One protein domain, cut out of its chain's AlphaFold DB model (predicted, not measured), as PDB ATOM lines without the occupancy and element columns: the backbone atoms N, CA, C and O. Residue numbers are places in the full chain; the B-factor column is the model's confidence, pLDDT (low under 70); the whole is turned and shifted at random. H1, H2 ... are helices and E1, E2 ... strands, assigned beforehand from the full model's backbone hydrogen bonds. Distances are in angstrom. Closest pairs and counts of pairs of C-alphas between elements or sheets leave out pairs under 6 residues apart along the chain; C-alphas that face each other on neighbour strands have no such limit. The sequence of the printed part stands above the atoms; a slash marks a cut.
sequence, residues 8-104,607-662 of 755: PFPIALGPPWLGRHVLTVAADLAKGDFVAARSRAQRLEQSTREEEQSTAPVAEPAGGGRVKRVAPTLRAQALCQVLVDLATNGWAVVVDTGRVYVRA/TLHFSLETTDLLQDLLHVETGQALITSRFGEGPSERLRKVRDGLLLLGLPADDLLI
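AT A GLANCE: This is residues 8 to 104 and 607 to 662 of the 755 residues of the protein "DUF4338 domain-containing protein" of Corallococcus llansteffanensis (UniProt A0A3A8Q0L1). What does the domain look like? H1, H2 and H4 form an up-and-down bundle of three helices, and H5 packs on H4, with H6 crossing H5 at a steep angle and the short H7 at one end of H6. The small hairpin of E3 and E4 packs on the last part of H1, while the hairpin of E1 and E2 lies at the far end of H4, beside the last residues of H5. What is it made of? The printed part has 153 residues and is mostly helix, with seven named helices and four named strands in the order H1, H2, H3, E1, E2, H4, E3, E4, H5, H6, H7; each sheet is two antiparallel strands, E1 - E2 and E3 - E4. How large is its outline? It is compact, with a radius of gyration of the C-alphas of 15.5 A, and rounded, spanning 44 by 39 by 29 A.

IN THESE COORDINATES: Where do the elements before the cut lie? H1 is residues 16 to 30, 20.7 A long, and its first C-alpha is at (122.024, -75.694, 57.042); H2 is residues 34 to 46, 18.5 A, and H3 is residues 48 to 51. E1 is residues 58 to 61 and E2 residues 67 to 70. H4, residues 72 to 88, is the longest helix at 24.4 A, with C-alpha 72 at (123.799, -66.966, 62.058), and E3 and E4 are residues 92 to 96 and 99 to 103. What follows the cut? H5 is residues 612 to 626, 20.8 A long, H6 is residues 641 to 652, 16.4 A, and H7 is residues 657 to 660, ending with C-alpha 660 at (140.161, -60.462, 49.789).

HOW THE PARTS SIT: How do the bundle's helices stand? H1 and H2 form a helical hairpin and touch at a shallow tilt of 26 degrees, opposite ways, through residues 24 to 29 of H1 alone, the closest C-alphas being those of Val 25 and Ala 37, 4.8 A apart. H4, the hub, touches H1 at 5 degrees, the same way, with C-alphas 22 and 80 closest at 5.7 A, and H2 at 23 degrees, opposite ways, with C-alphas 41 and 80 closest at 5.6 A. H3 is close to H4 but not clearly touching, the closest C-alphas, of Thr 48 and Thr 73, being 7.9 A apart. What stands beyond H4? H5 touches H4 at a shallow tilt of 27 degrees, opposite ways, with C-alphas 78 and 617 closest at 5.7 A. H6 touches H5 at a steep tilt of 58 degrees, with C-alphas 618 and 649 closest at 4.9 A, and touches H7 with residues 647 to 651 alone, C-alphas 650 and 657 being closest at 5.4 A. Where are the strands? In the hairpin E3 and E4, N 94 and O 101 are 2.8 A apart, within hydrogen-bond range, and the closest C-alphas of H1 and E3 are those of Ala 30 and Val 93, 4.9 A. In the hairpin E1 and E2, N 60 and O 68 are within range at 3.4 A, and the closest C-alphas of E2 and H5 are those of Arg 69 and Glu 625, 4.8 A. Do the helix backbones keep their pattern? Every O i to N i+4 pair is within hydrogen-bond range in H1, H4, H5 and H6, and 7 of 9 are in H2; H3 and H7 are too short for such a pair.

THE WHOLE: How far does it reach? The two C-alphas farthest apart, those of Gly 32 and Gly 65, are 46.1 A apart. Where is the chain cut or loosely linked? Residues 105 to 606 are not printed, and C-alphas 104 and 607 are 13.3 A apart across the cut. The link from H5 to H6 is long, 14 residues, and its residues 634 to 639 stand free. Where is confidence low? Residues 45 to 69 and 627 to 639 have pLDDT under 70, and the mean over the printed part is 79.7.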
ATOM      1  N   PRO A   8     139.581 -69.535  48.566       92.94
ATOM      2  CA  PRO A   8     138.470 -70.221  49.211       92.94
ATOM      3  C   PRO A   8     137.521 -69.227  49.886       92.94
ATOM      4  O   PRO A   8     137.966 -68.324  50.597       92.94
ATOM      5  N   PHE A   9     136.219 -69.427  49.698       95.12
ATOM      6  CA  PHE A   9     135.157 -68.671  50.355       95.12
ATOM      7  C   PHE A   9     134.335 -69.630  51.231       95.12
ATOM      8  O   PHE A   9     133.308 -70.155  50.791       95.12
ATOM      9  N   PRO A  10     134.819 -69.967  52.442       92.38
ATOM     10  CA  PRO A  10     134.126 -70.909  53.312       92.38
ATOM     11  C   PRO A  10     132.767 -70.364  53.766       92.38
ATOM     12  O   PRO A  10     132.655 -69.226  54.213       92.38
ATOM     13  N   ILE A  11     131.739 -71.215  53.704       89.50
ATOM     14  CA  ILE A  11     130.401 -70.938  54.238       89.50
ATOM     15  C   ILE A  11     130.249 -71.757  55.520       89.50
ATOM     16  O   ILE A  11     129.818 -72.907  55.495       89.50
ATOM     17  N   ALA A  12     130.672 -71.181  56.645       82.56
ATOM     18  CA  ALA A  12     130.596 -71.809  57.963       82.56
ATOM     19  C   ALA A  12     129.402 -71.244  58.749       82.56
ATOM     20  O   ALA A  12     129.542 -70.322  59.555       82.56
ATOM     21  N   LEU A  13     128.211 -71.783  58.483       80.62
ATOM     22  CA  LEU A  13     126.960 -71.385  59.133       80.62
ATOM     23  C   LEU A  13     126.349 -72.585  59.859       80.62
ATOM     24  O   LEU A  13     126.320 -73.681  59.308       80.62
ATOM     25  N   GLY A  14     125.865 -72.373  61.086       75.88
ATOM     26  CA  GLY A  14     125.244 -73.431  61.889       75.88
ATOM     27  C   GLY A  14     123.973 -73.993  61.233       75.88
ATOM     28  O   GLY A  14     123.939 -75.181  60.922       75.88
ATOM     29  N   PRO A  15     122.939 -73.164  60.972       83.81
ATOM     30  CA  PRO A  15     121.721 -73.608  60.300       83.81
ATOM     31  C   PRO A  15     121.981 -73.984  58.826       83.81
ATOM     32  O   PRO A  15     122.360 -73.114  58.032       83.81
ATOM     33  N   PRO A  16     121.724 -75.240  58.404       85.00
ATOM     34  CA  PRO A  16     122.024 -75.694  57.042       85.00
ATOM     35  C   PRO A  16     121.274 -74.930  55.944       85.00
ATOM     36  O   PRO A  16     121.779 -74.786  54.830       85.00
ATOM     37  N   TRP A  17     120.071 -74.431  56.239       86.19
ATOM     38  CA  TRP A  17     119.258 -73.683  55.279       86.19
ATOM     39  C   TRP A  17     119.882 -72.326  54.921       86.19
ATOM     40  O   TRP A  17     119.878 -71.959  53.748       86.19
ATOM     41  N   LEU A  18     120.511 -71.637  55.882       88.38
ATOM     42  CA  LEU A  18     121.255 -70.398  55.626       88.38
ATOM     43  C   LEU A  18     122.468 -70.667  54.732       88.38
ATOM     44  O   LEU A  18     122.721 -69.926  53.785       88.38
ATOM     45  N   GLY A  19     123.182 -71.771  54.978       89.12
ATOM     46  CA  GLY A  19     124.272 -72.218  54.109       89.12
ATOM     47  C   GLY A  19     123.813 -72.459  52.667       89.12
ATOM     48  O   GLY A  19     124.449 -71.981  51.728       89.12
ATOM     49  N   ARG A  20     122.669 -73.133  52.482       91.19
ATOM     50  CA  ARG A  20     122.046 -73.340  51.160       91.19
ATOM     51  C   ARG A  20     121.622 -72.028  50.499       91.19
ATOM     52  O   ARG A  20     121.758 -71.897  49.283       91.19
ATOM     53  N   HIS A  21     121.150 -71.052  51.277       93.25
ATOM     54  CA  HIS A  21     120.789 -69.729  50.765       93.25
ATOM     55  C   HIS A  21     122.008 -68.994  50.199       93.25
ATOM     56  O   HIS A  21     121.984 -68.579  49.041       93.25
ATOM     57  N   VAL A  22     123.106 -68.923  50.961       94.25
ATOM     58  CA  VAL A  22     124.372 -68.319  50.498       94.25
ATOM     59  C   VAL A  22     124.914 -69.054  49.265       94.25
ATOM     60  O   VAL A  22     125.341 -68.412  48.307       94.25
ATOM     61  N   LEU A  23     124.845 -70.390  49.239       95.12
ATOM     62  CA  LEU A  23     125.234 -71.190  48.069       95.12
ATOM     63  C   LEU A  23     124.388 -70.883  46.830       95.12
ATOM     64  O   LEU A  23     124.923 -70.853  45.725       95.12
ATOM     65  N   THR A  24     123.089 -70.635  47.000       94.62
ATOM     66  CA  THR A  24     122.193 -70.272  45.891       94.62
ATOM     67  C   THR A  24     122.565 -68.906  45.322       94.62
ATOM     68  O   THR A  24     122.695 -68.772  44.110       94.62
ATOM     69  N   VAL A  25     122.836 -67.919  46.185       95.81
ATOM     70  CA  VAL A  25     123.349 -66.606  45.759       95.81
ATOM     71  C   VAL A  25     124.675 -66.762  45.006       95.81
ATOM     72  O   VAL A  25     124.840 -66.198  43.928       95.81
ATOM     73  N   ALA A  26     125.605 -67.574  45.520       96.25
ATOM     74  CA  ALA A  26     126.873 -67.848  44.844       96.25
ATOM     75  C   ALA A  26     126.682 -68.525  43.474       96.25
ATOM     76  O   ALA A  26     127.411 -68.212  42.534       96.25
ATOM     77  N   ALA A  27     125.709 -69.432  43.347       95.31
ATOM     78  CA  ALA A  27     125.397 -70.117  42.097       95.31
ATOM     79  C   ALA A  27     124.791 -69.173  41.047       95.31
ATOM     80  O   ALA A  27     125.161 -69.264  39.878       95.31
ATOM     81  N   ASP A  28     123.914 -68.252  41.455       95.38
ATOM     82  CA  ASP A  28     123.365 -67.215  40.572       95.38
ATOM     83  C   ASP A  28     124.492 -66.286  40.077       95.38
ATOM     84  O   ASP A  28     124.637 -66.062  38.874       95.38
ATOM     85  N   LEU A  29     125.389 -65.856  40.976       95.25
ATOM     86  CA  LEU A  29     126.570 -65.057  40.614       95.25
ATOM     87  C   LEU A  29     127.534 -65.803  39.683       95.25
ATOM     88  O   LEU A  29     128.061 -65.207  38.745       95.25
ATOM     89  N   ALA A  30     127.755 -67.103  39.899       93.12
ATOM     90  CA  ALA A  30     128.610 -67.924  39.038       93.12
ATOM     91  C   ALA A  30     128.049 -68.073  37.611       93.12
ATOM     92  O   ALA A  30     128.819 -68.259  36.668       93.12
ATOM     93  N   LYS A  31     126.725 -67.959  37.441       93.25
ATOM     94  CA  LYS A  31     126.043 -67.926  36.136       93.25
ATOM     95  C   LYS A  31     125.987 -66.524  35.514       93.25
ATOM     96  O   LYS A  31     125.560 -66.396  34.371       93.25
ATOM     97  N   GLY A  32     126.411 -65.488  36.242       89.75
ATOM     98  CA  GLY A  32     126.313 -64.090  35.815       89.75
ATOM     99  C   GLY A  32     124.939 -63.448  36.040       89.75
ATOM    100  O   GLY A  32     124.701 -62.356  35.526       89.75
ATOM    101  N   ASP A  33     124.043 -64.077  36.808       90.88
ATOM    102  CA  ASP A  33     122.724 -63.524  37.139       90.88
ATOM    103  C   ASP A  33     122.801 -62.622  38.383       90.88
ATOM    104  O   ASP A  33     122.455 -62.989  39.511       90.88
ATOM    105  N   PHE A  34     123.312 -61.407  38.176       86.94
ATOM    106  CA  PHE A  34     123.492 -60.422  39.244       86.94
ATOM    107  C   PHE A  34     122.165 -59.932  39.842       86.94
ATOM    108  O   PHE A  34     122.123 -59.567  41.020       86.94
ATOM    109  N   VAL A  35     121.088 -59.912  39.053       86.38
ATOM    110  CA  VAL A  35     119.775 -59.414  39.486       86.38
ATOM    111  C   VAL A  35     119.130 -60.412  40.444       86.38
ATOM    112  O   VAL A  35     118.745 -60.024  41.553       86.38
ATOM    113  N   ALA A  36     119.085 -61.697  40.075       89.12
ATOM    114  CA  ALA A  36     118.550 -62.738  40.947       89.12
ATOM    115  C   ALA A  36     119.371 -62.871  42.234       89.12
ATOM    116  O   ALA A  36     118.794 -62.909  43.327       89.12
ATOM    117  N   ALA A  37     120.704 -62.854  42.126       90.75
ATOM    118  CA  ALA A  37     121.598 -62.909  43.277       90.75
ATOM    119  C   ALA A  37     121.330 -61.768  44.272       90.75
ATOM    120  O   ALA A  37     121.182 -62.013  45.472       90.75
ATOM    121  N   ARG A  38     121.205 -60.527  43.781       87.50
ATOM    122  CA  ARG A  38     120.934 -59.353  44.624       87.50
ATOM    123  C   ARG A  38     119.547 -59.407  45.258       87.50
ATOM    124  O   ARG A  38     119.423 -59.176  46.456       87.50
ATOM    125  N   SER A  39     118.522 -59.776  44.491       88.06
ATOM    126  CA  SER A  39     117.161 -59.959  45.012       88.06
ATOM    127  C   SER A  39     117.110 -61.022  46.120       88.06
ATOM    128  O   SER A  39     116.458 -60.838  47.147       88.06
ATOM    129  N   ARG A  40     117.828 -62.142  45.962       89.38
ATOM    130  CA  ARG A  40     117.936 -63.187  46.999       89.38
ATOM    131  C   ARG A  40     118.704 -62.725  48.232       89.38
ATOM    132  O   ARG A  40     118.302 -63.083  49.339       89.38
ATOM    133  N   ALA A  41     119.783 -61.965  48.058       87.31
ATOM    134  CA  ALA A  41     120.524 -61.385  49.175       87.31
ATOM    135  C   ALA A  41     119.621 -60.452  50.005       87.31
ATOM    136  O   ALA A  41     119.523 -60.625  51.216       87.31
ATOM    137  N   GLN A  42     118.864 -59.572  49.341       84.25
ATOM    138  CA  GLN A  42     117.929 -58.634  49.979       84.25
ATOM    139  C   GLN A  42     116.739 -59.318  50.663       84.25
ATOM    140  O   GLN A  42     116.282 -58.872  51.710       84.25
ATOM    141  N   ARG A  43     116.233 -60.436  50.128       82.94
ATOM    142  CA  ARG A  43     115.153 -61.189  50.795       82.94
ATOM    143  C   ARG A  43     115.548 -61.699  52.180       82.94
ATOM    144  O   ARG A  43     114.711 -61.695  53.074       82.94
ATOM    145  N   LEU A  44     116.812 -62.088  52.362       78.62
ATOM    146  CA  LEU A  44     117.330 -62.514  53.667       78.62
ATOM    147  C   LEU A  44     117.459 -61.343  54.658       78.62
ATOM    148  O   LEU A  44     117.450 -61.551  55.866       78.62
ATOM    149  N   GLU A  45     117.597 -60.118  54.153       67.31
ATOM    150  CA  GLU A  45     117.584 -58.880  54.943       67.31
ATOM    151  C   GLU A  45     116.163 -58.528  55.423       67.31
ATOM    152  O   GLU A  45     115.967 -58.008  56.520       67.31
ATOM    153  N   GLN A  46     115.153 -58.842  54.609       63.34
ATOM    154  CA  GLN A  46     113.746 -58.557  54.906       63.34
ATOM    155  C   GLN A  46     113.092 -59.625  55.795       63.34
ATOM    156  O   GLN A  46     112.266 -59.280  56.637       63.34
ATOM    157  N   SER A  47     113.490 -60.899  55.668       59.25
ATOM    158  CA  SER A  47     112.936 -62.015  56.456       59.25
ATOM    159  C   SER A  47     113.237 -61.928  57.962       59.25
ATOM    160  O   SER A  47     112.614 -62.614  58.763       59.25
ATOM    161  N   THR A  48     114.161 -61.058  58.376       50.88
ATOM    162  CA  THR A  48     114.584 -60.893  59.775       50.88
ATOM    163  C   THR A  48     113.672 -60.033  60.648       50.88
ATOM    164  O   THR A  48     113.784 -60.126  61.862       50.88
ATOM    165  N   ARG A  49     112.715 -59.259  60.110       47.28
ATOM    166  CA  ARG A  49     111.795 -58.495  60.986       47.28
ATOM    167  C   ARG A  49     110.678 -59.336  61.610       47.28
ATOM    168  O   ARG A  49     110.114 -58.916  62.615       47.28
ATOM    169  N   GLU A  50     110.384 -60.507  61.050       39.66
ATOM    170  CA  GLU A  50     109.294 -61.378  61.518       39.66
ATOM    171  C   GLU A  50     109.803 -62.638  62.250       39.66
ATOM    172  O   GLU A  50     109.126 -63.123  63.153       39.66
ATOM    173  N   GLU A  51     111.025 -63.122  61.971       43.00
ATOM    174  CA  GLU A  51     111.592 -64.337  62.600       43.00
ATOM    175  C   GLU A  51     112.618 -64.083  63.731       43.00
ATOM    176  O   GLU A  51     112.996 -65.022  64.438       43.00
ATOM    177  N   GLU A  52     113.041 -62.836  63.984       44.88
ATOM    178  CA  GLU A  52     113.985 -62.493  65.072       44.88
ATOM    179  C   GLU A  52     113.464 -62.818  66.489       44.88
ATOM    180  O   GLU A  52     114.250 -62.896  67.433       44.88
ATOM    181  N   GLN A  53     112.168 -63.112  66.649       42.91
ATOM    182  CA  GLN A  53     111.610 -63.638  67.901       42.91
ATOM    183  C   GLN A  53     111.955 -65.122  68.156       42.91
ATOM    184  O   GLN A  53     111.782 -65.591  69.280       42.91
ATOM    185  N   SER A  54     112.480 -65.862  67.166       40.16
ATOM    186  CA  SER A  54     112.715 -67.315  67.264       40.16
ATOM    187  C   SER A  54     114.190 -67.752  67.279       40.16
ATOM    188  O   SER A  54     114.460 -68.922  67.552       40.16
ATOM    189  N   THR A  55     115.164 -66.871  67.019       42.78
ATOM    190  CA  THR A  55     116.598 -67.240  67.024       42.78
ATOM    191  C   THR A  55     117.434 -66.279  67.865       42.78
ATOM    192  O   THR A  55     118.175 -65.445  67.344       42.78
ATOM    193  N   ALA A  56     117.332 -66.405  69.188       42.81
ATOM    194  CA  ALA A  56     118.250 -65.749  70.116       42.81
ATOM    195  C   ALA A  56     119.711 -66.182  69.843       42.81
ATOM    196  O   ALA A  56     119.936 -67.320  69.418       42.81
ATOM    197  N   PRO A  57     120.720 -65.320  70.094       47.25
ATOM    198  CA  PRO A  57     122.128 -65.680  69.938       47.25
ATOM    199  C   PRO A  57     122.440 -66.944  70.744       47.25
ATOM    200  O   PRO A  57     122.349 -66.950  71.972       47.25
ATOM    201  N   VAL A  58     122.794 -68.025  70.047       48.47
ATOM    202  CA  VAL A  58     123.067 -69.316  70.682       48.47
ATOM    203  C   VAL A  58     124.398 -69.220  71.421       48.47
ATOM    204  O   VAL A  58     125.418 -68.834  70.849       48.47
ATOM    205  N   ALA A  59     124.365 -69.543  72.710       46.50
ATOM    206  CA  ALA A  59     125.525 -69.611  73.579       46.50
ATOM    207  C   ALA A  59     126.328 -70.890  73.291       46.50
ATOM    208  O   ALA A  59     125.917 -71.973  73.702       46.50
ATOM    209  N   GLU A  60     127.480 -70.789  72.625       45.25
ATOM    210  CA  GLU A  60     128.426 -71.912  72.573       45.25
ATOM    211  C   GLU A  60     129.356 -71.885  73.804       45.25
ATOM    212  O   GLU A  60     129.941 -70.833  74.104       45.25
ATOM    213  N   PRO A  61     129.538 -73.011  74.524       39.16
ATOM    214  CA  PRO A  61     130.508 -73.096  75.607       39.16
ATOM    215  C   PRO A  61     131.930 -73.124  75.033       39.16
ATOM    216  O   PRO A  61     132.402 -74.143  74.533       39.16
ATOM    217  N   ALA A  62     132.639 -71.999  75.121       41.66
ATOM    218  CA  ALA A  62     134.080 -71.954  74.906       41.66
ATOM    219  C   ALA A  62     134.802 -72.229  76.235       41.66
ATOM    220  O   ALA A  62     134.472 -71.633  77.264       41.66
ATOM    221  N   GLY A  63     135.802 -73.117  76.223       39.44
ATOM    222  CA  GLY A  63     136.683 -73.336  77.370       39.44
ATOM    223  C   GLY A  63     137.274 -72.007  77.851       39.44
ATOM    224  O   GLY A  63     137.967 -71.329  77.097       39.44
ATOM    225  N   GLY A  64     136.957 -71.622  79.091       40.09
ATOM    226  CA  GLY A  64     137.347 -70.333  79.674       40.09
ATOM    227  C   GLY A  64     136.220 -69.295  79.783       40.09
ATOM    228  O   GLY A  64     136.404 -68.150  79.385       40.09
ATOM    229  N   GLY A  65     135.057 -69.662  80.333       40.53
ATOM    230  CA  GLY A  65     134.134 -68.740  81.025       40.53
ATOM    231  C   GLY A  65     133.473 -67.597  80.231       40.53
ATOM    232  O   GLY A  65     132.751 -66.807  80.833       40.53
ATOM    233  N   ARG A  66     133.672 -67.476  78.911       45.88
ATOM    234  CA  ARG A  66     132.965 -66.505  78.053       45.88
ATOM    235  C   ARG A  66     132.045 -67.224  77.073       45.88
ATOM    236  O   ARG A  66     132.502 -68.021  76.262       45.88
ATOM    237  N   VAL A  67     130.758 -66.890  77.125       49.38
ATOM    238  CA  VAL A  67     129.754 -67.329  76.150       49.38
ATOM    239  C   VAL A  67     130.024 -66.643  74.810       49.38
ATOM    240  O   VAL A  67     129.998 -65.413  74.733       49.38
ATOM    241  N   LYS A  68     130.283 -67.418  73.752       56.59
ATOM    242  CA  LYS A  68     130.420 -66.885  72.391       56.59
ATOM    243  C   LYS A  68     129.018 -66.667  71.821       56.59
ATOM    244  O   LYS A  68     128.281 -67.633  71.648       56.59
ATOM    245  N   ARG A  69     128.637 -65.410  71.570       65.12
ATOM    246  CA  ARG A  69     127.391 -65.086  70.861       65.12
ATOM    247  C   ARG A  69     127.623 -65.291  69.370       65.12
ATOM    248  O   ARG A  69     128.583 -64.754  68.825       65.12
ATOM    249  N   VAL A  70     126.757 -66.063  68.726       73.44
ATOM    250  CA  VAL A  70     126.761 -66.255  67.272       73.44
ATOM    251  C   VAL A  70     125.459 -65.698  66.706       73.44
ATOM    252  O   VAL A  70     124.395 -65.973  67.260       73.44
ATOM    253  N   ALA A  71     125.541 -64.942  65.608       83.62
ATOM    254  CA  ALA A  71     124.399 -64.387  64.880       83.62
ATOM    255  C   ALA A  71     124.315 -65.006  63.469       83.62
ATOM    256  O   ALA A  71     124.810 -64.416  62.504       83.62
ATOM    257  N   PRO A  72     123.732 -66.214  63.312       84.88
ATOM    258  CA  PRO A  72     123.799 -66.966  62.058       84.88
ATOM    259  C   PRO A  72     123.207 -66.223  60.858       84.88
ATOM    260  O   PRO A  72     123.793 -66.253  59.777       84.88
ATOM    261  N   THR A  73     122.080 -65.536  61.046       85.88
ATOM    262  CA  THR A  73     121.399 -64.807  59.969       85.88
ATOM    263  C   THR A  73     122.212 -63.604  59.506       85.88
ATOM    264  O   THR A  73     122.440 -63.450  58.309       85.88
ATOM    265  N   LEU A  74     122.762 -62.825  60.443       87.56
ATOM    266  CA  LEU A  74     123.633 -61.690  60.133       87.56
ATOM    267  C   LEU A  74     124.932 -62.133  59.440       87.56
ATOM    268  O   LEU A  74     125.381 -61.501  58.484       87.56
ATOM    269  N   ARG A  75     125.509 -63.274  59.850       91.94
ATOM    270  CA  ARG A  75     126.634 -63.892  59.126       91.94
ATOM    271  C   ARG A  75     126.256 -64.246  57.690       91.94
ATOM    272  O   ARG A  75     127.035 -63.980  56.780       91.94
ATOM    273  N   ALA A  76     125.082 -64.834  57.476       92.06
ATOM    274  CA  ALA A  76     124.609 -65.197  56.144       92.06
ATOM    275  C   ALA A  76     124.358 -63.961  55.260       92.06
ATOM    276  O   ALA A  76     124.787 -63.952  54.108       92.06
ATOM    277  N   GLN A  77     123.754 -62.901  55.807       92.25
ATOM    278  CA  GLN A  77     123.580 -61.609  55.131       92.25
ATOM    279  C   GLN A  77     124.934 -61.014  54.719       92.25
ATOM    280  O   GLN A  77     125.139 -60.696  53.547       92.25
ATOM    281  N   ALA A  78     125.897 -60.956  55.645       93.69
ATOM    282  CA  ALA A  78     127.236 -60.448  55.363       93.69
ATOM    283  C   ALA A  78     127.970 -61.283  54.294       93.69
ATOM    284  O   ALA A  78     128.596 -60.715  53.403       93.69
ATOM    285  N   LEU A  79     127.865 -62.618  54.327       96.00
ATOM    286  CA  LEU A  79     128.447 -63.496  53.302       96.00
ATOM    287  C   LEU A  79     127.827 -63.257  51.917       96.00
ATOM    288  O   LEU A  79     128.566 -63.128  50.939       96.00
ATOM    289  N   CYS A  80     126.494 -63.171  51.828       95.62
ATOM    290  CA  CYS A  80     125.788 -62.850  50.585       95.62
ATOM    291  C   CYS A  80     126.248 -61.503  50.022       95.62
ATOM    292  O   CYS A  80     126.608 -61.419  48.847       95.62
ATOM    293  N   GLN A  81     126.290 -60.466  50.859       94.50
ATOM    294  CA  GLN A  81     126.640 -59.123  50.412       94.50
ATOM    295  C   GLN A  81     128.113 -59.012  49.994       94.50
ATOM    296  O   GLN A  81     128.416 -58.393  48.974       94.50
ATOM    297  N   VAL A  82     129.029 -59.683  50.703       95.62
ATOM    298  CA  VAL A  82     130.439 -59.794  50.296       95.62
ATOM    299  C   VAL A  82     130.560 -60.427  48.904       95.62
ATOM    300  O   VAL A  82     131.310 -59.916  48.073       95.62
ATOM    301  N   LEU A  83     129.818 -61.504  48.617       96.38
ATOM    302  CA  LEU A  83     129.830 -62.146  47.296       96.38
ATOM    303  C   LEU A  83     129.289 -61.220  46.200       96.38
ATOM    304  O   LEU A  83     129.921 -61.095  45.150       96.38
ATOM    305  N   VAL A  84     128.160 -60.550  46.452       93.81
ATOM    306  CA  VAL A  84     127.558 -59.582  45.519       93.81
ATOM    307  C   VAL A  84     128.538 -58.450  45.210       93.81
ATOM    308  O   VAL A  84     128.738 -58.106  44.043       93.81
ATOM    309  N   ASP A  85     129.197 -57.902  46.227       92.44
ATOM    310  CA  ASP A  85     130.170 -56.823  46.071       92.44
ATOM    311  C   ASP A  85     131.397 -57.245  45.260       92.44
ATOM    312  O   ASP A  85     131.794 -56.531  44.334       92.44
ATOM    313  N   LEU A  86     131.977 -58.410  45.562       92.00
ATOM    314  CA  LEU A  86     133.102 -58.952  44.800       92.00
ATOM    315  C   LEU A  86     132.708 -59.137  43.329       92.00
ATOM    316  O   LEU A  86     133.394 -58.629  42.437       92.00
ATOM    317  N   ALA A  87     131.579 -59.800  43.075       90.75
ATOM    318  CA  ALA A  87     131.117 -60.112  41.728       90.75
ATOM    319  C   ALA A  87     130.812 -58.849  40.904       90.75
ATOM    320  O   ALA A  87     131.267 -58.719  39.768       90.75
ATOM    321  N   THR A  88     130.134 -57.864  41.501       86.12
ATOM    322  CA  THR A  88     129.803 -56.583  40.845       86.12
ATOM    323  C   THR A  88     131.057 -55.760  40.508       86.12
ATOM    324  O   THR A  88     131.044 -54.946  39.588       86.12
ATOM    325  N   ASN A  89     132.171 -55.988  41.211       84.44
ATOM    326  CA  ASN A  89     133.469 -55.360  40.934       84.44
ATOM    327  C   ASN A  89     134.384 -56.245  40.057       84.44
ATOM    328  O   ASN A  89     135.600 -56.042  40.026       84.44
ATOM    329  N   GLY A  90     133.815 -57.221  39.342       85.69
ATOM    330  CA  GLY A  90     134.510 -58.032  38.339       85.69
ATOM    331  C   GLY A  90     135.250 -59.257  38.881       85.69
ATOM    332  O   GLY A  90     136.040 -59.855  38.149       85.69
ATOM    333  N   TRP A  91     135.034 -59.646  40.142       90.38
ATOM    334  CA  TRP A  91     135.542 -60.926  40.638       90.38
ATOM    335  C   TRP A  91     134.699 -62.075  40.097       90.38
ATOM    336  O   TRP A  91     133.473 -62.008  40.074       90.38
ATOM    337  N   ALA A  92     135.348 -63.168  39.713       91.88
ATOM    338  CA  ALA A  92     134.630 -64.376  39.334       91.88
ATOM    339  C   ALA A  92     134.260 -65.173  40.588       91.88
ATOM    340  O   ALA A  92     135.145 -65.521  41.378       91.88
ATOM    341  N   VAL A  93     132.975 -65.494  40.739       95.00
ATOM    342  CA  VAL A  93     132.474 -66.457  41.725       95.00
ATOM    343  C   VAL A  93     132.414 -67.827  41.061       95.00
ATOM    344  O   VAL A  93     131.937 -67.965  39.939       95.00
ATOM    345  N   VAL A  94     132.948 -68.840  41.731       94.44
ATOM    346  CA  VAL A  94     133.045 -70.206  41.217       94.44
ATOM    347  C   VAL A  94     132.468 -71.132  42.265       94.44
ATOM    348  O   VAL A  94     132.913 -71.115  43.412       94.44
ATOM    349  N   VAL A  95     131.498 -71.945  41.863       93.56
ATOM    350  CA  VAL A  95     130.915 -72.979  42.716       93.56
ATOM    351  C   VAL A  95     131.342 -74.331  42.167       93.56
ATOM    352  O   VAL A  95     131.033 -74.658  41.025       93.56
ATOM    353  N   ASP A  96     132.066 -75.101  42.973       91.50
ATOM    354  CA  ASP A  96     132.543 -76.436  42.621       91.50
ATOM    355  C   ASP A  96     132.278 -77.403  43.775       91.50
ATOM    356  O   ASP A  96     132.632 -77.108  44.913       91.50
ATOM    357  N   THR A  97     131.630 -78.538  43.500       88.56
ATOM    358  CA  THR A  97     131.255 -79.562  44.501       88.56
ATOM    359  C   THR A  97     130.620 -79.001  45.791       88.56
ATOM    360  O   THR A  97     130.844 -79.500  46.892       88.56
ATOM    361  N   GLY A  98     129.816 -77.935  45.671       84.38
ATOM    362  CA  GLY A  98     129.175 -77.264  46.813       84.38
ATOM    363  C   GLY A  98     130.105 -76.358  47.634       84.38
ATOM    364  O   GLY A  98     129.719 -75.887  48.701       84.38
ATOM    365  N   ARG A  99     131.321 -76.094  47.152       91.88
ATOM    366  CA  ARG A  99     132.279 -75.137  47.716       91.88
ATOM    367  C   ARG A  99     132.331 -73.883  46.858       91.88
ATOM    368  O   ARG A  99     132.226 -73.957  45.636       91.88
ATOM    369  N   VAL A 100     132.527 -72.738  47.503       95.94
ATOM    370  CA  VAL A 100     132.628 -71.445  46.824       95.94
ATOM    371  C   VAL A 100     134.077 -70.982  46.813       95.94
ATOM    372  O   VAL A 100     134.787 -71.049  47.819       95.94
ATOM    373  N   TYR A 101     134.507 -70.487  45.662       95.50
ATOM    374  CA  TYR A 101     135.787 -69.833  45.458       95.50
ATOM    375  C   TYR A 101     135.559 -68.497  44.766       95.50
ATOM    376  O   TYR A 101     134.659 -68.354  43.940       95.50
ATOM    377  N   VAL A 102     136.420 -67.531  45.057       94.69
ATOM    378  CA  VAL A 102     136.432 -66.243  44.364       94.69
ATOM    379  C   VAL A 102     137.783 -66.014  43.700       94.69
ATOM    380  O   VAL A 102     138.828 -66.444  44.195       94.69
ATOM    381  N   ARG A 103     137.775 -65.365  42.537       90.94
ATOM    382  CA  ARG A 103     138.983 -65.019  41.781       90.94
ATOM    383  C   ARG A 103     138.972 -63.537  41.450       90.94
ATOM    384  O   ARG A 103     138.042 -63.060  40.803       90.94
ATOM    385  N   ALA A 104     140.018 -62.832  41.874       87.38
ATOM    386  CA  ALA A 104     140.187 -61.419  41.563       87.38
ATOM    387  C   ALA A 104     140.277 -61.186  40.040       87.38
ATOM    388  O   ALA A 104     140.824 -62.036  39.322       87.38
ATOM    389  N   THR A 607     139.650 -51.422  50.456       86.75
ATOM    390  CA  THR A 607     138.228 -51.800  50.559       86.75
ATOM    391  C   THR A 607     137.385 -51.323  49.374       86.75
ATOM    392  O   THR A 607     136.188 -51.105  49.515       86.75
ATOM    393  N   LEU A 608     138.012 -51.060  48.228       83.38
ATOM    394  CA  LEU A 608     137.395 -50.341  47.108       83.38
ATOM    395  C   LEU A 608     136.210 -51.088  46.480       83.38
ATOM    396  O   LEU A 608     135.270 -50.453  46.018       83.38
ATOM    397  N   HIS A 609     136.265 -52.420  46.499       87.38
ATOM    398  CA  HIS A 609     135.233 -53.304  45.963       87.38
ATOM    399  C   HIS A 609     134.116 -53.603  46.970       87.38
ATOM    400  O   HIS A 609     133.070 -54.094  46.571       87.38
ATOM    401  N   PHE A 610     134.278 -53.254  48.248       90.19
ATOM    402  CA  PHE A 610     133.210 -53.388  49.239       90.19
ATOM    403  C   PHE A 610     132.319 -52.140  49.252       90.19
ATOM    404  O   PHE A 610     132.804 -51.011  49.126       90.19
ATOM    405  N   SER A 611     131.012 -52.331  49.393       88.81
ATOM    406  CA  SER A 611     129.995 -51.287  49.564       88.81
ATOM    407  C   SER A 611     130.040 -50.710  50.979       88.81
ATOM    408  O   SER A 611     130.776 -51.203  51.851       88.81
ATOM    409  N   LEU A 612     129.297 -49.627  51.227       84.19
ATOM    410  CA  LEU A 612     129.026 -49.243  52.615       84.19
ATOM    411  C   LEU A 612     128.134 -50.259  53.320       84.19
ATOM    412  O   LEU A 612     128.457 -50.611  54.440       84.19
ATOM    413  N   GLU A 613     127.144 -50.821  52.635       86.56
ATOM    414  CA  GLU A 613     126.263 -51.863  53.179       86.56
ATOM    415  C   GLU A 613     127.050 -53.065  53.734       86.56
ATOM    416  O   GLU A 613     126.875 -53.440  54.888       86.56
ATOM    417  N   THR A 614     128.032 -53.591  52.989       91.19
ATOM    418  CA  THR A 614     128.958 -54.617  53.513       91.19
ATOM    419  C   THR A 614     129.747 -54.117  54.717       91.19
ATOM    420  O   THR A 614     130.007 -54.870  55.649       91.19
ATOM    421  N   THR A 615     130.180 -52.854  54.705       89.25
ATOM    422  CA  THR A 615     130.936 -52.290  55.834       89.25
ATOM    423  C   THR A 615     130.073 -52.245  57.098       89.25
ATOM    424  O   THR A 615     130.577 -52.582  58.168       89.25
ATOM    425  N   ASP A 616     128.803 -51.869  56.959       87.44
ATOM    426  CA  ASP A 616     127.839 -51.741  58.050       87.44
ATOM    427  C   ASP A 616     127.449 -53.130  58.587       87.44
ATOM    428  O   ASP A 616     127.617 -53.381  59.777       87.44
ATOM    429  N   LEU A 617     127.125 -54.094  57.715       89.44
ATOM    430  CA  LEU A 617     126.851 -55.488  58.111       89.44
ATOM    431  C   LEU A 617     128.023 -56.136  58.863       89.44
ATOM    432  O   LEU A 617     127.833 -56.816  59.872       89.44
ATOM    433  N   LEU A 618     129.259 -55.931  58.393       90.38
ATOM    434  CA  LEU A 618     130.452 -56.449  59.072       90.38
ATOM    435  C   LEU A 618     130.681 -55.767  60.426       90.38
ATOM    436  O   LEU A 618     131.171 -56.404  61.360       90.38
ATOM    437  N   GLN A 619     130.339 -54.483  60.545       85.94
ATOM    438  CA  GLN A 619     130.396 -53.762  61.811       85.94
ATOM    439  C   GLN A 619     129.349 -54.280  62.801       85.94
ATOM    440  O   GLN A 619     129.699 -54.531  63.956       85.94
ATOM    441  N   ASP A 620     128.107 -54.470  62.362       85.19
ATOM    442  CA  ASP A 620     127.026 -55.002  63.190       85.19
ATOM    443  C   ASP A 620     127.367 -56.414  63.670       85.19
ATOM    444  O   ASP A 620     127.240 -56.725  64.855       85.19
ATOM    445  N   LEU A 621     127.932 -57.244  62.786       86.19
ATOM    446  CA  LEU A 621     128.398 -58.582  63.134       86.19
ATOM    447  C   LEU A 621     129.487 -58.550  64.216       86.19
ATOM    448  O   LEU A 621     129.407 -59.281  65.206       86.19
ATOM    449  N   LEU A 622     130.495 -57.688  64.049       84.88
ATOM    450  CA  LEU A 622     131.543 -57.491  65.052       84.88
ATOM    451  C   LEU A 622     130.943 -57.056  66.393       84.88
ATOM    452  O   LEU A 622     131.354 -57.573  67.432       84.88
ATOM    453  N   HIS A 623     129.974 -56.139  66.385       81.44
ATOM    454  CA  HIS A 623     129.321 -55.653  67.596       81.44
ATOM    455  C   HIS A 623     128.563 -56.769  68.327       81.44
ATOM    456  O   HIS A 623     128.798 -56.995  69.517       81.44
ATOM    457  N   VAL A 624     127.712 -57.507  67.609       81.56
ATOM    458  CA  VAL A 624     126.840 -58.544  68.176       81.56
ATOM    459  C   VAL A 624     127.637 -59.718  68.749       81.56
ATOM    460  O   VAL A 624     127.337 -60.189  69.849       81.56
ATOM    461  N   GLU A 625     128.668 -60.191  68.042       81.12
ATOM    462  CA  GLU A 625     129.376 -61.422  68.422       81.12
ATOM    463  C   GLU A 625     130.548 -61.200  69.380       81.12
ATOM    464  O   GLU A 625     130.864 -62.077  70.188       81.12
ATOM    465  N   THR A 626     131.198 -60.033  69.326       75.19
ATOM    466  CA  THR A 626     132.301 -59.720  70.251       75.19
ATOM    467  C   THR A 626     131.828 -59.011  71.518       75.19
ATOM    468  O   THR A 626     132.573 -58.965  72.499       75.19
ATOM    469  N   GLY A 627     130.603 -58.466  71.518       64.94
ATOM    470  CA  GLY A 627     130.053 -57.676  72.624       64.94
ATOM    471  C   GLY A 627     130.845 -56.394  72.898       64.94
ATOM    472  O   GLY A 627     130.776 -55.845  73.995       64.94
ATOM    473  N   GLN A 628     131.663 -55.953  71.942       63.53
ATOM    474  CA  GLN A 628     132.577 -54.834  72.093       63.53
ATOM    475  C   GLN A 628     132.540 -53.967  70.837       63.53
ATOM    476  O   GLN A 628     132.708 -54.450  69.719       63.53
ATOM    477  N   ALA A 629     132.436 -52.649  71.013       62.50
ATOM    478  CA  ALA A 629     132.759 -51.703  69.950       62.50
ATOM    479  C   ALA A 629     134.289 -51.622  69.804       62.50
ATOM    480  O   ALA A 629     134.901 -50.624  70.181       62.50
ATOM    481  N   LEU A 630     134.942 -52.695  69.330       58.41
ATOM    482  CA  LEU A 630     136.409 -52.817  69.229       58.41
ATOM    483  C   LEU A 630     137.045 -51.811  68.262       58.41
ATOM    484  O   LEU A 630     138.229 -51.494  68.392       58.41
ATOM    485  N   ILE A 631     136.259 -51.295  67.318       60.03
ATOM    486  CA  ILE A 631     136.687 -50.323  66.316       60.03
ATOM    487  C   ILE A 631     135.728 -49.138  66.370       60.03
ATOM    488  O   ILE A 631     134.529 -49.301  66.173       60.03
ATOM    489  N   THR A 632     136.257 -47.950  66.653       61.41
ATOM    490  CA  THR A 632     135.503 -46.688  66.678       61.41
ATOM    491  C   THR A 632     136.043 -45.755  65.599       61.41
ATOM    492  O   THR A 632     137.164 -45.933  65.102       61.41
ATOM    493  N   SER A 633     135.269 -44.715  65.287       58.53
ATOM    494  CA  SER A 633     135.657 -43.600  64.412       58.53
ATOM    495  C   SER A 633     136.667 -42.651  65.051       58.53
ATOM    496  O   SER A 633     137.108 -41.688  64.425       58.53
ATOM    497  N   ARG A 634     137.099 -42.948  66.284       59.38
ATOM    498  CA  ARG A 634     138.015 -42.113  67.049       59.38
ATOM    499  C   ARG A 634     139.360 -41.971  66.340       59.38
ATOM    500  O   ARG A 634     140.056 -42.951  66.042       59.38
ATOM    501  N   PHE A 635     139.745 -40.722  66.092       52.00
ATOM    502  CA  PHE A 635     140.988 -40.404  65.405       52.00
ATOM    503  C   PHE A 635     142.214 -40.943  66.164       52.00
ATOM    504  O   PHE A 635     142.311 -40.897  67.390       52.00
ATOM    505  N   GLY A 636     143.172 -41.486  65.408       55.44
ATOM    506  CA  GLY A 636     144.443 -41.992  65.925       55.44
ATOM    507  C   GLY A 636     144.486 -43.479  66.280       55.44
ATOM    508  O   GLY A 636     145.575 -43.970  66.562       55.44
ATOM    509  N   GLU A 637     143.387 -44.237  66.260       56.81
ATOM    510  CA  GLU A 637     143.388 -45.680  66.589       56.81
ATOM    511  C   GLU A 637     144.099 -46.592  65.570       56.81
ATOM    512  O   GLU A 637     144.415 -47.737  65.889       56.81
ATOM    513  N   GLY A 638     144.390 -46.094  64.371       55.62
ATOM    514  CA  GLY A 638     145.100 -46.827  63.325       55.62
ATOM    515  C   GLY A 638     144.754 -46.309  61.927       55.62
ATOM    516  O   GLY A 638     143.878 -45.453  61.791       55.62
ATOM    517  N   PRO A 639     145.433 -46.806  60.879       55.88
ATOM    518  CA  PRO A 639     145.117 -46.441  59.502       55.88
ATOM    519  C   PRO A 639     143.720 -46.951  59.118       55.88
ATOM    520  O   PRO A 639     143.413 -48.106  59.391       55.88
ATOM    521  N   SER A 640     142.912 -46.087  58.488       73.56
ATOM    522  CA  SER A 640     141.556 -46.336  57.954       73.56
ATOM    523  C   SER A 640     140.639 -47.190  58.847       73.56
ATOM    524  O   SER A 640     140.719 -48.416  58.880       73.56
ATOM    525  N   GLU A 641     139.694 -46.547  59.536       76.31
ATOM    526  CA  GLU A 641     138.636 -47.234  60.294       76.31
ATOM    527  C   GLU A 641     137.906 -48.287  59.450       76.31
ATOM    528  O   GLU A 641     137.797 -49.439  59.863       76.31
ATOM    529  N   ARG A 642     137.484 -47.911  58.239       82.44
ATOM    530  CA  ARG A 642     136.779 -48.801  57.313       82.44
ATOM    531  C   ARG A 642     137.587 -50.053  56.974       82.44
ATOM    532  O   ARG A 642     137.040 -51.148  56.999       82.44
ATOM    533  N   LEU A 643     138.885 -49.905  56.693       83.75
ATOM    534  CA  LEU A 643     139.757 -51.046  56.400       83.75
ATOM    535  C   LEU A 643     139.822 -52.019  57.577       83.75
ATOM    536  O   LEU A 643     139.753 -53.224  57.361       83.75
ATOM    537  N   ARG A 644     139.930 -51.501  58.808       83.50
ATOM    538  CA  ARG A 644     139.945 -52.329  60.021       83.50
ATOM    539  C   ARG A 644     138.619 -53.067  60.206       83.50
ATOM    540  O   ARG A 644     138.651 -54.275  60.393       83.50
ATOM    541  N   LYS A 645     137.480 -52.371  60.077       85.75
ATOM    542  CA  LYS A 645     136.134 -52.970  60.190       85.75
ATOM    543  C   LYS A 645     135.938 -54.105  59.194       85.75
ATOM    544  O   LYS A 645     135.591 -55.212  59.585       85.75
ATOM    545  N   VAL A 646     136.237 -53.845  57.922       90.38
ATOM    546  CA  VAL A 646     136.122 -54.855  56.867       90.38
ATOM    547  C   VAL A 646     137.067 -56.023  57.138       90.38
ATOM    548  O   VAL A 646     136.633 -57.167  57.120       90.38
ATOM    549  N   ARG A 647     138.346 -55.760  57.435       91.62
ATOM    550  CA  ARG A 647     139.329 -56.820  57.690       91.62
ATOM    551  C   ARG A 647     138.902 -57.728  58.841       91.62
ATOM    552  O   ARG A 647     138.901 -58.944  58.686       91.62
ATOM    553  N   ASP A 648     138.571 -57.139  59.982       89.06
ATOM    554  CA  ASP A 648     138.263 -57.896  61.191       89.06
ATOM    555  C   ASP A 648     136.908 -58.611  61.060       89.06
ATOM    556  O   ASP A 648     136.782 -59.750  61.505       89.06
ATOM    557  N   GLY A 649     135.934 -58.012  60.365       91.38
ATOM    558  CA  GLY A 649     134.665 -58.662  60.033       91.38
ATOM    559  C   GLY A 649     134.836 -59.858  59.088       91.38
ATOM    560  O   GLY A 649     134.267 -60.918  59.334       91.38
ATOM    561  N   LEU A 650     135.673 -59.738  58.051       94.12
ATOM    562  CA  LEU A 650     136.005 -60.860  57.162       94.12
ATOM    563  C   LEU A 650     136.682 -62.006  57.932       94.12
ATOM    564  O   LEU A 650     136.323 -63.165  57.740       94.12
ATOM    565  N   LEU A 651     137.616 -61.692  58.838       92.94
ATOM    566  CA  LEU A 651     138.248 -62.698  59.700       92.94
ATOM    567  C   LEU A 651     137.232 -63.378  60.628       92.94
ATOM    568  O   LEU A 651     137.311 -64.589  60.825       92.94
ATOM    569  N   LEU A 652     136.268 -62.627  61.170       90.19
ATOM    570  CA  LEU A 652     135.200 -63.169  62.014       90.19
ATOM    571  C   LEU A 652     134.277 -64.132  61.245       90.19
ATOM    572  O   LEU A 652     133.828 -65.130  61.811       90.19
ATOM    573  N   LEU A 653     134.052 -63.876  59.953       92.19
ATOM    574  CA  LEU A 653     133.355 -64.782  59.032       92.19
ATOM    575  C   LEU A 653     134.190 -66.011  58.621       92.19
ATOM    576  O   LEU A 653     133.687 -66.880  57.915       92.19
ATOM    577  N   GLY A 654     135.460 -66.098  59.034       92.75
ATOM    578  CA  GLY A 654     136.378 -67.163  58.623       92.75
ATOM    579  C   GLY A 654     136.917 -67.002  57.199       92.75
ATOM    580  O   GLY A 654     137.461 -67.954  56.639       92.75
ATOM    581  N   LEU A 655     136.777 -65.817  56.601       94.88
ATOM    582  CA  LEU A 655     137.260 -65.522  55.256       94.88
ATOM    583  C   LEU A 655     138.739 -65.088  55.274       94.88
ATOM    584  O   LEU A 655     139.189 -64.435  56.223       94.88
ATOM    585  N   PRO A 656     139.510 -65.381  54.208       93.25
ATOM    586  CA  PRO A 656     140.908 -64.969  54.086       93.25
ATOM    587  C   PRO A 656     141.018 -63.461  53.794       93.25
ATOM    588  O   PRO A 656     141.216 -63.030  52.659       93.25
ATOM    589  N   ALA A 657     140.873 -62.638  54.835       92.12
ATOM    590  CA  ALA A 657     140.778 -61.181  54.715       92.12
ATOM    591  C   ALA A 657     141.974 -60.542  53.992       92.12
ATOM    592  O   ALA A 657     141.787 -59.627  53.192       92.12
ATOM    593  N   ASP A 658     143.192 -61.030  54.240       89.44
ATOM    594  CA  ASP A 658     144.399 -60.465  53.632       89.44
ATOM    595  C   ASP A 658     144.459 -60.709  52.110       89.44
ATOM    596  O   ASP A 658     145.031 -59.878  51.411       89.44
ATOM    597  N   ASP A 659     143.820 -61.771  51.596       90.38
ATOM    598  CA  ASP A 659     143.672 -62.033  50.155       90.38
ATOM    599  C   ASP A 659     142.492 -61.244  49.556       90.38
ATOM    600  O   ASP A 659     142.610 -60.658  48.479       90.38
ATOM    601  N   LEU A 660     141.357 -61.172  50.263       92.12
ATOM    602  CA  LEU A 660     140.161 -60.462  49.789       92.12
ATOM    603  C   LEU A 660     140.351 -58.941  49.742       92.12
ATOM    604  O   LEU A 660     139.804 -58.278  48.871       92.12
ATOM    605  N   LEU A 661     141.185 -58.364  50.610       90.88
ATOM    606  CA  LEU A 661     141.525 -56.936  50.567       90.88
ATOM    607  C   LEU A 661     142.439 -56.557  49.387       90.88
ATOM    608  O   LEU A 661     142.730 -55.372  49.187       90.88
ATOM    609  N   ILE A 662     142.904 -57.529  48.596       87.94
ATOM    610  CA  ILE A 662     143.690 -57.313  47.380       87.94
ATOM    611  C   ILE A 662     142.746 -57.288  46.177       87.94
ATOM    612  O   ILE A 662     142.509 -58.294  45.519       87.94
TER     613      ILE A 662